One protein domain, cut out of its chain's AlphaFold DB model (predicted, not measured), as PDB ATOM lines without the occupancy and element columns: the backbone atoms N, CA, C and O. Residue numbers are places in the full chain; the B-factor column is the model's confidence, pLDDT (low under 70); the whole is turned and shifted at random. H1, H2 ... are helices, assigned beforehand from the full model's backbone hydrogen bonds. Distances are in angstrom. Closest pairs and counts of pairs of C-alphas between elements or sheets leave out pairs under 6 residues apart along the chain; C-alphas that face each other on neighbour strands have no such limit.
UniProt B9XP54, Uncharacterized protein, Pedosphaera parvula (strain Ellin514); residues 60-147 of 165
ATOM      1  N   PRO A  60      51.079 -36.127 301.353       85.62
ATOM      2  CA  PRO A  60      51.844 -36.311 302.574       85.62
ATOM      3  C   PRO A  60      52.969 -37.320 302.318       85.62
ATOM      4  O   PRO A  60      52.755 -38.402 301.774       85.62
ATOM      5  N   LEU A  61      54.193 -36.974 302.713       89.06
ATOM      6  CA  LEU A  61      55.373 -37.818 302.519       89.06
ATOM      7  C   LEU A  61      55.892 -38.354 303.854       89.06
ATOM      8  O   LEU A  61      55.859 -37.682 304.886       89.06
ATOM      9  N   CYS A  62      56.447 -39.566 303.835       89.69
ATOM     10  CA  CYS A  62      57.207 -40.069 304.973       89.69
ATOM     11  C   CYS A  62      58.494 -39.247 305.158       89.69
ATOM     12  O   CYS A  62      59.332 -39.206 304.261       89.69
ATOM     13  N   HIS A  63      58.713 -38.688 306.348       87.25
ATOM     14  CA  HIS A  63      59.902 -37.884 306.661       87.25
ATOM     15  C   HIS A  63      61.226 -38.678 306.646       87.25
ATOM     16  O   HIS A  63      62.298 -38.080 306.645       87.25
ATOM     17  N   ARG A  64      61.175 -40.021 306.658       87.62
ATOM     18  CA  ARG A  64      62.370 -40.883 306.638       87.62
ATOM     19  C   ARG A  64      62.737 -41.364 305.237       87.62
ATOM     20  O   ARG A  64      63.910 -41.358 304.890       87.62
ATOM     21  N   CYS A  65      61.760 -41.827 304.457       90.94
ATOM     22  CA  CYS A  65      62.007 -42.468 303.156       90.94
ATOM     23  C   CYS A  65      61.342 -41.765 301.966       90.94
ATOM     24  O   CYS A  65      61.385 -42.302 300.859       90.94
ATOM     25  N   PHE A  66      60.686 -40.622 302.198       91.69
ATOM     26  CA  PHE A  66      59.981 -39.809 301.199       91.69
ATOM     27  C   PHE A  66      58.945 -40.572 300.367       91.69
ATOM     28  O   PHE A  66      58.554 -40.146 299.287       91.69
ATOM     29  N   THR A  67      58.479 -41.717 300.867       91.31
ATOM     30  CA  THR A  67      57.430 -42.484 300.198       91.31
ATOM     31  C   THR A  67      56.089 -41.786 300.417       91.31
ATOM     32  O   THR A  67      55.786 -41.472 301.577       91.31
ATOM     33  N   PRO A  68      55.290 -41.579 299.352       89.62
ATOM     34  CA  PRO A  68      53.917 -41.102 299.454       89.62
ATOM     35  C   PRO A  68      53.127 -41.861 300.511       89.62
ATOM     36  O   PRO A  68      53.184 -43.091 300.569       89.62
ATOM     37  N   GLN A  69      52.444 -41.124 301.376       84.38
ATOM     38  CA  GLN A  69      51.540 -41.660 302.379       84.38
ATOM     39  C   GLN A  69      50.101 -41.354 301.985       84.38
ATOM     40  O   GLN A  69      49.825 -40.397 301.268       84.38
ATOM     41  N   ASP A  70      49.190 -42.179 302.477       75.56
ATOM     42  CA  ASP A  70      47.784 -41.812 302.537       75.56
ATOM     43  C   ASP A  70      47.560 -41.005 303.827       75.56
ATOM     44  O   ASP A  70      48.215 -41.270 304.844       75.56
ATOM     45  N   HIS A  71      46.647 -40.034 303.818       66.69
ATOM     46  CA  HIS A  71      46.413 -39.132 304.957       66.69
ATOM     47  C   HIS A  71      46.015 -39.863 306.254       66.69
ATOM     48  O   HIS A  71      46.138 -39.299 307.339       66.69
ATOM     49  N   ASN A  72      45.597 -41.129 306.155       69.69
ATOM     50  CA  ASN A  72      45.141 -41.959 307.272       69.69
ATOM     51  C   ASN A  72      46.196 -42.958 307.797       69.69
ATOM     52  O   ASN A  72      45.896 -43.765 308.678       69.69
ATOM     53  N   GLY A  73      47.420 -42.948 307.257       76.00
ATOM     54  CA  GLY A  73      48.479 -43.888 307.632       76.00
ATOM     55  C   GLY A  73      49.347 -43.411 308.804       76.00
ATOM     56  O   GLY A  73      50.180 -42.519 308.644       76.00
ATOM     57  N   TRP A  74      49.234 -44.070 309.964       87.25
ATOM     58  CA  TRP A  74      50.103 -43.811 311.128       87.25
ATOM     59  C   TRP A  74      51.512 -44.400 311.013       87.25
ATOM     60  O   TRP A  74      52.410 -44.031 311.767       87.25
ATOM     61  N   PHE A  75      51.715 -45.321 310.075       89.19
ATOM     62  CA  PHE A  75      52.997 -45.965 309.829       89.19
ATOM     63  C   PHE A  75      53.257 -46.033 308.336       89.19
ATOM     64  O   PHE A  75      52.373 -46.391 307.556       89.19
ATOM     65  N   CYS A  76      54.496 -45.754 307.949       90.19
ATOM     66  CA  CYS A  76      54.908 -45.889 306.567       90.19
ATOM     67  C   CYS A  76      54.898 -47.370 306.148       90.19
ATOM     68  O   CYS A  76      55.617 -48.167 306.757       90.19
ATOM     69  N   PRO A  77      54.203 -47.757 305.063       87.62
ATOM     70  CA  PRO A  77      54.159 -49.148 304.607       87.62
ATOM     71  C   PRO A  77      55.515 -49.652 304.093       87.62
ATOM     72  O   PRO A  77      55.735 -50.856 304.013       87.62
ATOM     73  N   LYS A  78      56.432 -48.741 303.737       91.19
ATOM     74  CA  LYS A  78      57.746 -49.090 303.187       91.19
ATOM     75  C   LYS A  78      58.819 -49.244 304.262       91.19
ATOM     76  O   LYS A  78      59.560 -50.219 304.235       91.19
ATOM     77  N   CYS A  79      58.946 -48.276 305.173       89.19
ATOM     78  CA  CYS A  79      60.014 -48.279 306.182       89.19
ATOM     79  C   CYS A  79      59.534 -48.537 307.615       89.19
ATOM     80  O   CYS A  79      60.372 -48.678 308.500       89.19
ATOM     81  N   GLY A  80      58.222 -48.575 307.864       88.25
ATOM     82  CA  GLY A  80      57.651 -48.796 309.196       88.25
ATOM     83  C   GLY A  80      57.775 -47.615 310.165       88.25
ATOM     84  O   GLY A  80      57.323 -47.723 311.299       88.25
ATOM     85  N   THR A  81      58.363 -46.493 309.742       88.94
ATOM     86  CA  THR A  81      58.466 -45.271 310.556       88.94
ATOM     87  C   THR A  81      57.085 -44.724 310.886       88.94
ATOM     88  O   THR A  81      56.207 -44.706 310.019       88.94
ATOM     89  N   ALA A  82      56.909 -44.248 312.120       89.56
ATOM     90  CA  ALA A  82      55.677 -43.599 312.542       89.56
ATOM     91  C   ALA A  82      55.507 -42.273 311.785       89.56
ATOM     92  O   ALA A  82      56.336 -41.367 311.878       89.56
ATOM     93  N   THR A  83      54.429 -42.151 311.023       87.06
ATOM     94  CA  THR A  83      54.105 -40.981 310.200       87.06
ATOM     95  C   THR A  83      52.759 -40.399 310.612       87.06
ATOM     96  O   THR A  83      51.998 -41.023 311.342       87.06
ATOM     97  N   GLY A  84      52.468 -39.183 310.156       82.31
ATOM     98  CA  GLY A  84      51.176 -38.539 310.371       82.31
ATOM     99  C   GLY A  84      51.250 -37.268 311.221       82.31
ATOM    100  O   GLY A  84      52.258 -37.006 311.887       82.31
ATOM    101  N   PRO A  85      50.189 -36.449 311.171       81.00
ATOM    102  CA  PRO A  85      50.143 -35.169 311.860       81.00
ATOM    103  C   PRO A  85      50.164 -35.378 313.376       81.00
ATOM    104  O   PRO A  85      49.379 -36.155 313.915       81.00
ATOM    105  N   TYR A  86      51.060 -34.668 314.064       79.75
ATOM    106  CA  TYR A  86      51.166 -34.666 315.527       79.75
ATOM    107  C   TYR A  86      51.282 -36.061 316.169       79.75
ATOM    108  O   TYR A  86      50.814 -36.265 317.289       79.75
ATOM    109  N   ASN A  87      51.940 -37.016 315.502       85.06
ATOM    110  CA  ASN A  87      52.145 -38.375 316.026       85.06
ATOM    111  C   ASN A  87      52.743 -38.397 317.453       85.06
ATOM    112  O   ASN A  87      52.358 -39.227 318.272       85.06
ATOM    113  N   ASN A  88      53.604 -37.430 317.776       84.94
ATOM    114  CA  ASN A  88      54.236 -37.251 319.086       84.94
ATOM    115  C   ASN A  88      53.275 -36.821 320.206       84.94
ATOM    116  O   ASN A  88      53.637 -36.913 321.375       84.94
ATOM    117  N   LEU A  89      52.087 -36.318 319.870       86.06
ATOM    118  CA  LEU A  89      51.076 -35.878 320.837       86.06
ATOM    119  C   LEU A  89      49.952 -36.906 321.009       86.06
ATOM    120  O   LEU A  89      49.095 -36.741 321.876       86.06
ATOM    121  N   MET A  90      49.934 -37.965 320.196       87.06
ATOM    122  CA  MET A  90      48.900 -38.988 320.285       87.06
ATOM    123  C   MET A  90      49.268 -40.052 321.322       87.06
ATOM    124  O   MET A  90      50.345 -40.640 321.203       87.06
ATOM    125  N   PRO A  91      48.368 -40.390 322.271       83.56
ATOM    126  CA  PRO A  91      48.675 -41.278 323.398       83.56
ATOM    127  C   PRO A  91      49.229 -42.658 323.030       83.56
ATOM    128  O   PRO A  91      49.956 -43.250 323.811       83.56
ATOM    129  N   TYR A  92      48.894 -43.197 321.858       84.69
ATOM    130  CA  TYR A  92      49.415 -44.496 321.426       84.69
ATOM    131  C   TYR A  92      50.654 -44.371 320.531       84.69
ATOM    132  O   TYR A  92      51.570 -45.186 320.604       84.69
ATOM    133  N   LEU A  93      50.699 -43.347 319.678       87.44
ATOM    134  CA  LEU A  93      51.723 -43.246 318.638       87.44
ATOM    135  C   LEU A  93      53.031 -42.644 319.138       87.44
ATOM    136  O   LEU A  93      54.084 -42.955 318.583       87.44
ATOM    137  N   TYR A  94      52.986 -41.842 320.203       88.88
ATOM    138  CA  TYR A  94      54.186 -41.201 320.739       88.88
ATOM    139  C   TYR A  94      55.241 -42.222 321.199       88.88
ATOM    140  O   TYR A  94      56.435 -41.967 321.093       88.88
ATOM    141  N   ILE A  95      54.833 -43.415 321.650       89.81
ATOM    142  CA  ILE A  95      55.766 -44.470 322.080       89.81
ATOM    143  C   ILE A  95      56.670 -44.902 320.917       89.81
ATOM    144  O   ILE A  95      57.862 -45.155 321.107       89.81
ATOM    145  N   PHE A  96      56.137 -44.943 319.694       90.62
ATOM    146  CA  PHE A  96      56.914 -45.323 318.515       90.62
ATOM    147  C   PHE A  96      57.941 -44.257 318.147       90.62
ATOM    148  O   PHE A  96      59.078 -44.602 317.831       90.62
ATOM    149  N   SER A  97      57.589 -42.974 318.247       88.06
ATOM    150  CA  SER A  97      58.549 -41.903 317.985       88.06
ATOM    151  C   SER A  97      59.623 -41.812 319.072       88.06
ATOM    152  O   SER A  97      60.801 -41.654 318.749       88.06
ATOM    153  N   GLN A  98      59.271 -42.019 320.346       89.88
ATOM    154  CA  GLN A  98      60.252 -42.168 321.426       89.88
ATOM    155  C   GLN A  98      61.205 -43.346 321.167       89.88
ATOM    156  O   GLN A  98      62.424 -43.215 321.312       89.88
ATOM    157  N   GLY A  99      60.657 -44.487 320.738       89.81
ATOM    158  CA  GLY A  99      61.431 -45.663 320.356       89.81
ATOM    159  C   GLY A  99      62.381 -45.394 319.188       89.81
ATOM    160  O   GLY A  99      63.539 -45.812 319.233       89.81
ATOM    161  N   GLU A 100      61.943 -44.653 318.165       89.12
ATOM    162  CA  GLU A 100      62.803 -44.244 317.049       89.12
ATOM    163  C   GLU A 100      63.950 -43.336 317.500       89.12
ATOM    164  O   GLU A 100      65.084 -43.540 317.059       89.12
ATOM    165  N   VAL A 101      63.695 -42.399 318.419       89.88
ATOM    166  CA  VAL A 101      64.732 -41.530 319.001       89.88
ATOM    167  C   VAL A 101      65.776 -42.354 319.758       89.88
ATOM    168  O   VAL A 101      66.973 -42.217 319.497       89.88
ATOM    169  N   LEU A 102      65.349 -43.252 320.649       91.50
ATOM    170  CA  LEU A 102      66.264 -44.126 321.395       91.50
ATOM    171  C   LEU A 102      67.051 -45.048 320.458       91.50
ATOM    172  O   LEU A 102      68.270 -45.184 320.582       91.50
ATOM    173  N   ARG A 103      66.382 -45.646 319.466       90.38
ATOM    174  CA  ARG A 103      67.041 -46.502 318.472       90.38
ATOM    175  C   ARG A 103      68.094 -45.730 317.685       90.38
ATOM    176  O   ARG A 103      69.184 -46.262 317.480       90.38
ATOM    177  N   ALA A 104      67.808 -44.491 317.283       89.06
ATOM    178  CA  ALA A 104      68.781 -43.632 316.615       89.06
ATOM    179  C   ALA A 104      70.001 -43.351 317.511       89.06
ATOM    180  O   ALA A 104      71.128 -43.367 317.027       89.06
ATOM    181  N   GLY A 105      69.809 -43.202 318.826       89.06
ATOM    182  CA  GLY A 105      70.911 -43.078 319.786       89.06
ATOM    183  C   GLY A 105      71.839 -44.304 319.843       89.06
ATOM    184  O   GLY A 105      73.034 -44.185 320.113       89.06
ATOM    185  N   VAL A 106      71.333 -45.501 319.563       91.69
ATOM    186  CA  VAL A 106      72.132 -46.740 319.623       91.69
ATOM    187  C   VAL A 106      72.686 -47.159 318.261       91.69
ATOM    188  O   VAL A 106      73.767 -47.742 318.201       91.69
ATOM    189  N   MET A 107      71.955 -46.892 317.180       88.50
ATOM    190  CA  MET A 107      72.256 -47.433 315.851       88.50
ATOM    191  C   MET A 107      72.786 -46.384 314.873       88.50
ATOM    192  O   MET A 107      73.614 -46.720 314.030       88.50
ATOM    193  N   ASP A 108      72.331 -45.134 314.977       86.94
ATOM    194  CA  ASP A 108      72.683 -44.076 314.030       86.94
ATOM    195  C   ASP A 108      73.877 -43.245 314.552       86.94
ATOM    196  O   ASP A 108      74.276 -43.309 315.726       86.94
ATOM    197  N   ARG A 109      74.483 -42.452 313.655       85.00
ATOM    198  CA  ARG A 109      75.554 -41.509 314.006       85.00
ATOM    199  C   ARG A 109      74.947 -40.293 314.693       85.00
ATOM    200  O   ARG A 109      74.122 -39.595 314.107       85.00
ATOM    201  N   ILE A 110      75.373 -40.017 315.920       85.62
ATOM    202  CA  ILE A 110      74.835 -38.898 316.694       85.62
ATOM    203  C   ILE A 110      75.730 -37.688 316.482       85.62
ATOM    204  O   ILE A 110      76.956 -37.801 316.462       85.62
ATOM    205  N   ARG A 111      75.124 -36.504 316.378       81.31
ATOM    206  CA  ARG A 111      75.880 -35.253 316.383       81.31
ATOM    207  C   ARG A 111      76.734 -35.173 317.661       81.31
ATOM    208  O   ARG A 111      76.182 -35.277 318.760       81.31
ATOM    209  N   PRO A 112      78.060 -34.969 317.555       74.06
ATOM    210  CA  PRO A 112      78.903 -34.820 318.728       74.06
ATOM    211  C   PRO A 112      78.521 -33.522 319.448       74.06
ATOM    212  O   PRO A 112      78.701 -32.425 318.929       74.06
ATOM    213  N   GLY A 113      77.940 -33.645 320.640       83.44
ATOM    214  CA  GLY A 113      77.525 -32.501 321.442       83.44
ATOM    215  C   GLY A 113      77.183 -32.910 322.866       83.44
ATOM    216  O   GLY A 113      76.553 -33.946 323.088       83.44
ATOM    217  N   PHE A 114      77.595 -32.090 323.836       85.06
ATOM    218  CA  PHE A 114      77.282 -32.311 325.249       85.06
ATOM    219  C   PHE A 114      75.767 -32.382 325.478       85.06
ATOM    220  O   PHE A 114      75.288 -33.308 326.125       85.06
ATOM    221  N   VAL A 115      75.019 -31.468 324.854       89.06
ATOM    222  CA  VAL A 115      73.553 -31.407 324.939       89.06
ATOM    223  C   VAL A 115      72.908 -32.692 324.423       89.06
ATOM    224  O   VAL A 115      72.053 -33.250 325.099       89.06
ATOM    225  N   SER A 116      73.346 -33.209 323.270       86.62
ATOM    226  CA  SER A 116      72.800 -34.452 322.713       86.62
ATOM    227  C   SER A 116      73.068 -35.644 323.634       86.62
ATOM    228  O   SER A 116      72.148 -36.401 323.929       86.62
ATOM    229  N   ARG A 117      74.298 -35.793 324.148       90.19
ATOM    230  CA  ARG A 117      74.652 -36.895 325.063       90.19
ATOM    231  C   ARG A 117      73.869 -36.822 326.371       90.19
ATOM    232  O   ARG A 117      73.288 -37.820 326.786       90.19
ATOM    233  N   PHE A 118      73.839 -35.646 326.994       92.00
ATOM    234  CA  PHE A 118      73.103 -35.428 328.234       92.00
ATOM    235  C   PHE A 118      71.598 -35.646 328.038       92.00
ATOM    236  O   PHE A 118      70.967 -36.304 328.860       92.00
ATOM    237  N   GLY A 119      71.046 -35.179 326.915       90.50
ATOM    238  CA  GLY A 119      69.647 -35.375 326.547       90.50
ATOM    239  C   GLY A 119      69.258 -36.850 326.479       90.50
ATOM    240  O   GLY A 119      68.282 -37.239 327.110       90.50
ATOM    241  N   PHE A 120      70.050 -37.693 325.804       91.75
ATOM    242  CA  PHE A 120      69.782 -39.137 325.753       91.75
ATOM    243  C   PHE A 120      69.856 -39.809 327.126       91.75
ATOM    244  O   PHE A 120      69.016 -40.654 327.431       91.75
ATOM    245  N   ILE A 121      70.832 -39.435 327.961       91.88
ATOM    246  CA  ILE A 121      70.968 -39.989 329.316       91.88
ATOM    247  C   ILE A 121      69.745 -39.622 330.161       91.88
ATOM    248  O   ILE A 121      69.107 -40.506 330.730       91.88
ATOM    249  N   LEU A 122      69.392 -38.336 330.200       92.69
ATOM    250  CA  LEU A 122      68.250 -37.841 330.963       92.69
ATOM    251  C   LEU A 122      66.940 -38.477 330.486       92.69
ATOM    252  O   LEU A 122      66.161 -38.959 331.303       92.69
ATOM    253  N   PHE A 123      66.736 -38.534 329.169       91.06
ATOM    254  CA  PHE A 123      65.551 -39.129 328.555       91.06
ATOM    255  C   PHE A 123      65.404 -40.617 328.906       91.06
ATOM    256  O   PHE A 123      64.312 -41.071 329.238       91.06
ATOM    257  N   SER A 124      66.514 -41.362 328.932       91.00
ATOM    258  CA  SER A 124      66.511 -42.786 329.297       91.00
ATOM    259  C   SER A 124      66.058 -43.018 330.736       91.00
ATOM    260  O   SER A 124      65.280 -43.931 330.993       91.00
ATOM    261  N   PHE A 125      66.528 -42.197 331.681       91.81
ATOM    262  CA  PHE A 125      66.121 -42.313 333.082       91.81
ATOM    263  C   PHE A 125      64.698 -41.813 333.335       91.81
ATOM    264  O   PHE A 125      64.020 -42.376 334.192       91.81
ATOM    265  N   ALA A 126      64.251 -40.787 332.607       90.56
ATOM    266  CA  ALA A 126      62.912 -40.223 332.755       90.56
ATOM    267  C   ALA A 126      61.813 -41.185 332.275       90.56
ATOM    268  O   ALA A 126      60.826 -41.371 332.978       90.56
ATOM    269  N   GLU A 127      61.999 -41.813 331.111       87.06
ATOM    270  CA  GLU A 127      60.978 -42.676 330.496       87.06
ATOM    271  C   GLU A 127      61.163 -44.163 330.843       87.06
ATOM    272  O   GLU A 127      60.196 -44.910 330.972       87.06
ATOM    273  N   TYR A 128      62.409 -44.617 331.025       86.06
ATOM    274  CA  TYR A 128      62.738 -46.042 331.118       86.06
ATOM    275  C   TYR A 128      63.684 -46.355 332.277       86.06
ATOM    276  O   TYR A 128      64.653 -47.086 332.096       86.06
ATOM    277  N   PHE A 129      63.403 -45.863 333.487       87.94
ATOM    278  CA  PHE A 129      64.290 -46.006 334.655       87.94
ATOM    279  C   PHE A 129      64.862 -47.426 334.864       87.94
ATOM    280  O   PHE A 129      66.054 -47.584 335.120       87.94
ATOM    281  N   ILE A 130      64.037 -48.468 334.695       91.56
ATOM    282  CA  ILE A 130      64.449 -49.873 334.871       91.56
ATOM    283  C   ILE A 130      65.365 -50.353 333.729       91.56
ATOM    284  O   ILE A 130      66.349 -51.047 333.974       91.56
ATOM    285  N   ALA A 131      65.054 -49.992 332.480       89.75
ATOM    286  CA  ALA A 131      65.807 -50.427 331.297       89.75
ATOM    287  C   ALA A 131      66.963 -49.474 330.922       89.75
ATOM    288  O   ALA A 131      67.811 -49.821 330.095       89.75
ATOM    289  N   ALA A 132      67.033 -48.304 331.558       90.44
ATOM    290  CA  ALA A 132      68.052 -47.282 331.370       90.44
ATOM    291  C   ALA A 132      69.491 -47.822 331.413       90.44
ATOM    292  O   ALA A 132      70.234 -47.521 330.479       90.44
ATOM    293  N   PRO A 133      69.928 -48.640 332.398       91.12
ATOM    294  CA  PRO A 133      71.313 -49.119 332.427       91.12
ATOM    295  C   PRO A 133      71.676 -49.947 331.188       91.12
ATOM    296  O   PRO A 133      72.782 -49.822 330.657       91.12
ATOM    297  N   LEU A 134      70.734 -50.749 330.689       93.00
ATOM    298  CA  LEU A 134      70.936 -51.576 329.504       93.00
ATOM    299  C   LEU A 134      71.021 -50.711 328.242       93.00
ATOM    300  O   LEU A 134      71.933 -50.888 327.436       93.00
ATOM    301  N   TYR A 135      70.131 -49.724 328.104       93.12
ATOM    302  CA  TYR A 135      70.197 -48.751 327.013       93.12
ATOM    303  C   TYR A 135      71.518 -47.970 327.020       93.12
ATOM    304  O   TYR A 135      72.186 -47.870 325.989       93.12
ATOM    305  N   LEU A 136      71.934 -47.463 328.183       93.00
ATOM    306  CA  LEU A 136      73.159 -46.677 328.329       93.00
ATOM    307  C   LEU A 136      74.403 -47.476 327.952       93.00
ATOM    308  O   LEU A 136      75.298 -46.933 327.307       93.00
ATOM    309  N   TYR A 137      74.448 -48.765 328.288       94.00
ATOM    310  CA  TYR A 137      75.525 -49.644 327.842       94.00
ATOM    311  C   TYR A 137      75.648 -49.663 326.306       94.00
ATOM    312  O   TYR A 137      76.735 -49.444 325.763       94.00
ATOM    313  N   PHE A 138      74.536 -49.866 325.590       93.50
ATOM    314  CA  PHE A 138      74.535 -49.864 324.124       93.50
ATOM    315  C   PHE A 138      74.839 -48.484 323.534       93.50
ATOM    316  O   PHE A 138      75.587 -48.386 322.561       93.50
ATOM    317  N   PHE A 139      74.312 -47.427 324.145       92.50
ATOM    318  CA  PHE A 139      74.559 -46.046 323.750       92.50
ATOM    319  C   PHE A 139      76.043 -45.672 323.866       92.50
ATOM    320  O   PHE A 139      76.637 -45.170 322.911       92.50
ATOM    321  N   LEU A 140      76.683 -45.979 324.998       91.62
ATOM    322  CA  LEU A 140      78.114 -45.733 325.201       91.62
ATOM    323  C   LEU A 140      78.961 -46.552 324.227       91.62
ATOM    324  O   LEU A 140      79.903 -46.022 323.641       91.62
ATOM    325  N   ARG A 141      78.586 -47.812 323.980       90.44
ATOM    326  CA  ARG A 141      79.247 -48.648 322.970       90.44
ATOM    327  C   ARG A 141      79.145 -48.042 321.568       90.44
ATOM    328  O   ARG A 141      80.121 -48.103 320.822       90.44
ATOM    329  N   ASN A 142      77.998 -47.467 321.204       90.62
ATOM    330  CA  ASN A 142      77.828 -46.757 319.937       90.62
ATOM    331  C   ASN A 142      78.730 -45.513 319.868       90.62
ATOM    332  O   ASN A 142      79.450 -45.331 318.890       90.62
ATOM    333  N   LEU A 143      78.783 -44.707 320.932       87.50
ATOM    334  CA  LEU A 143      79.662 -43.534 320.988       87.50
ATOM    335  C   LEU A 143      81.143 -43.901 320.847       87.50
ATOM    336  O   LEU A 143      81.860 -43.246 320.096       87.50
ATOM    337  N   SER A 144      81.596 -44.970 321.508       85.62
ATOM    338  CA  SER A 144      82.975 -45.453 321.373       85.62
ATOM    339  C   SER A 144      83.312 -45.905 319.950       85.62
ATOM    340  O   SER A 144      84.458 -45.773 319.538       85.62
ATOM    341  N   ARG A 145      82.332 -46.410 319.187       84.56
ATOM    342  CA  ARG A 145      82.515 -46.779 317.770       84.56
ATOM    343  C   ARG A 145      82.613 -45.572 316.839       84.56
ATOM    344  O   ARG A 145      83.149 -45.707 315.748       84.56
ATOM    345  N   GLN A 146      82.057 -44.428 317.234       80.50
ATOM    346  CA  GLN A 146      82.008 -43.224 316.401       80.50
ATOM    347  C   GLN A 146      83.248 -42.337 316.541       80.50
ATOM    348  O   GLN A 146      83.428 -41.433 315.724       80.50
ATOM    349  N   SER A 147      84.084 -42.566 317.556       72.31
ATOM    350  CA  SER A 147      85.373 -41.891 317.686       72.31
ATOM    351  C   SER A 147      86.282 -42.302 316.522       72.31
ATOM    352  O   SER A 147      86.538 -43.500 316.379       72.31
TER     353      SER A 147
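What this domain is: This is residues 60 to 147 of the 165 residues of an uncharacterized protein of Pedosphaera parvula (strain Ellin514) (UniProt B9XP54). A lobe of looping chain, residues 60 to 93, lies at one end, and H1 runs from it like a stalk to a helical hairpin, H2 and H3, at the other end. The hairpin is a narrow V whose two helices meet near their link, and H1 reaches H3 with its last residues, 105 to 107. The printed part has 88 residues, with three named helices in the order H1, H2, H3 and no named strand; the class is all helix, though under half of the residues, 43 of the 88, are in named elements. The whole is only just loose, close to compact, with a radius of gyration of the C-alphas of 14.7 A and spans of 39 by 28 by 20 A.

How they stand to each other: Residues 60 to 93 hold no named element, and their C-alphas lie 10 to 22 A from the mean of all C-alphas. H1, residues 94 to 107, and H2, residues 114 to 127, are close but not clearly touching; their closest C-alphas, those of Gly 105 and Phe 120, are 7.2 A apart. These two run opposite ways at a steep tilt of 48 degrees. H3, residues 132 to 146, touches H1 at residues 105 to 107 of H1 alone, and the closest C-alphas, those of Val 106 and Phe 139, are 4.8 A apart. H1 and H3 run the same way at a steep tilt of 44 degrees. H2 and H3 form a helical hairpin and run opposite ways at a shallow tilt of 23 degrees. They touch through residues 121 to 125 of H2 and 132 to 136 of H3 alone, with the closest C-alphas, those of Ser 124 and Ala 132, 5.2 A apart. In H1, H2 and H3 every O i to N i+4 pair is within hydrogen-bond range.

Where its parts are: The printed part begins at Pro 60, with its C-alpha at (51.844, -36.311, 302.574). H1, residues 94 to 107, begins at C-alpha 94, (54.186, -41.201, 320.739), and measures 19.7 A from first to last C-alpha. H2, residues 114 to 127, measures 20.0 A from first to last C-alpha. H3, residues 132 to 146, is the longest helix by residues; it measures 20.9 A and ends at C-alpha 146, (82.008, -43.224, 316.401).

The domain as a whole: The C-alphas of Asn 72 and Ser 147, the two farthest apart, are 41.6 A from each other. Residues run from 60 to 147, and the printed part has no cut. The link from H1 to H2 is short, with 6 residues, and the link from H2 to H3 is tight, with 4. The mean pLDDT of the printed part is 87.5, and the model's confidence is low, under 70, at residues 71 to 72.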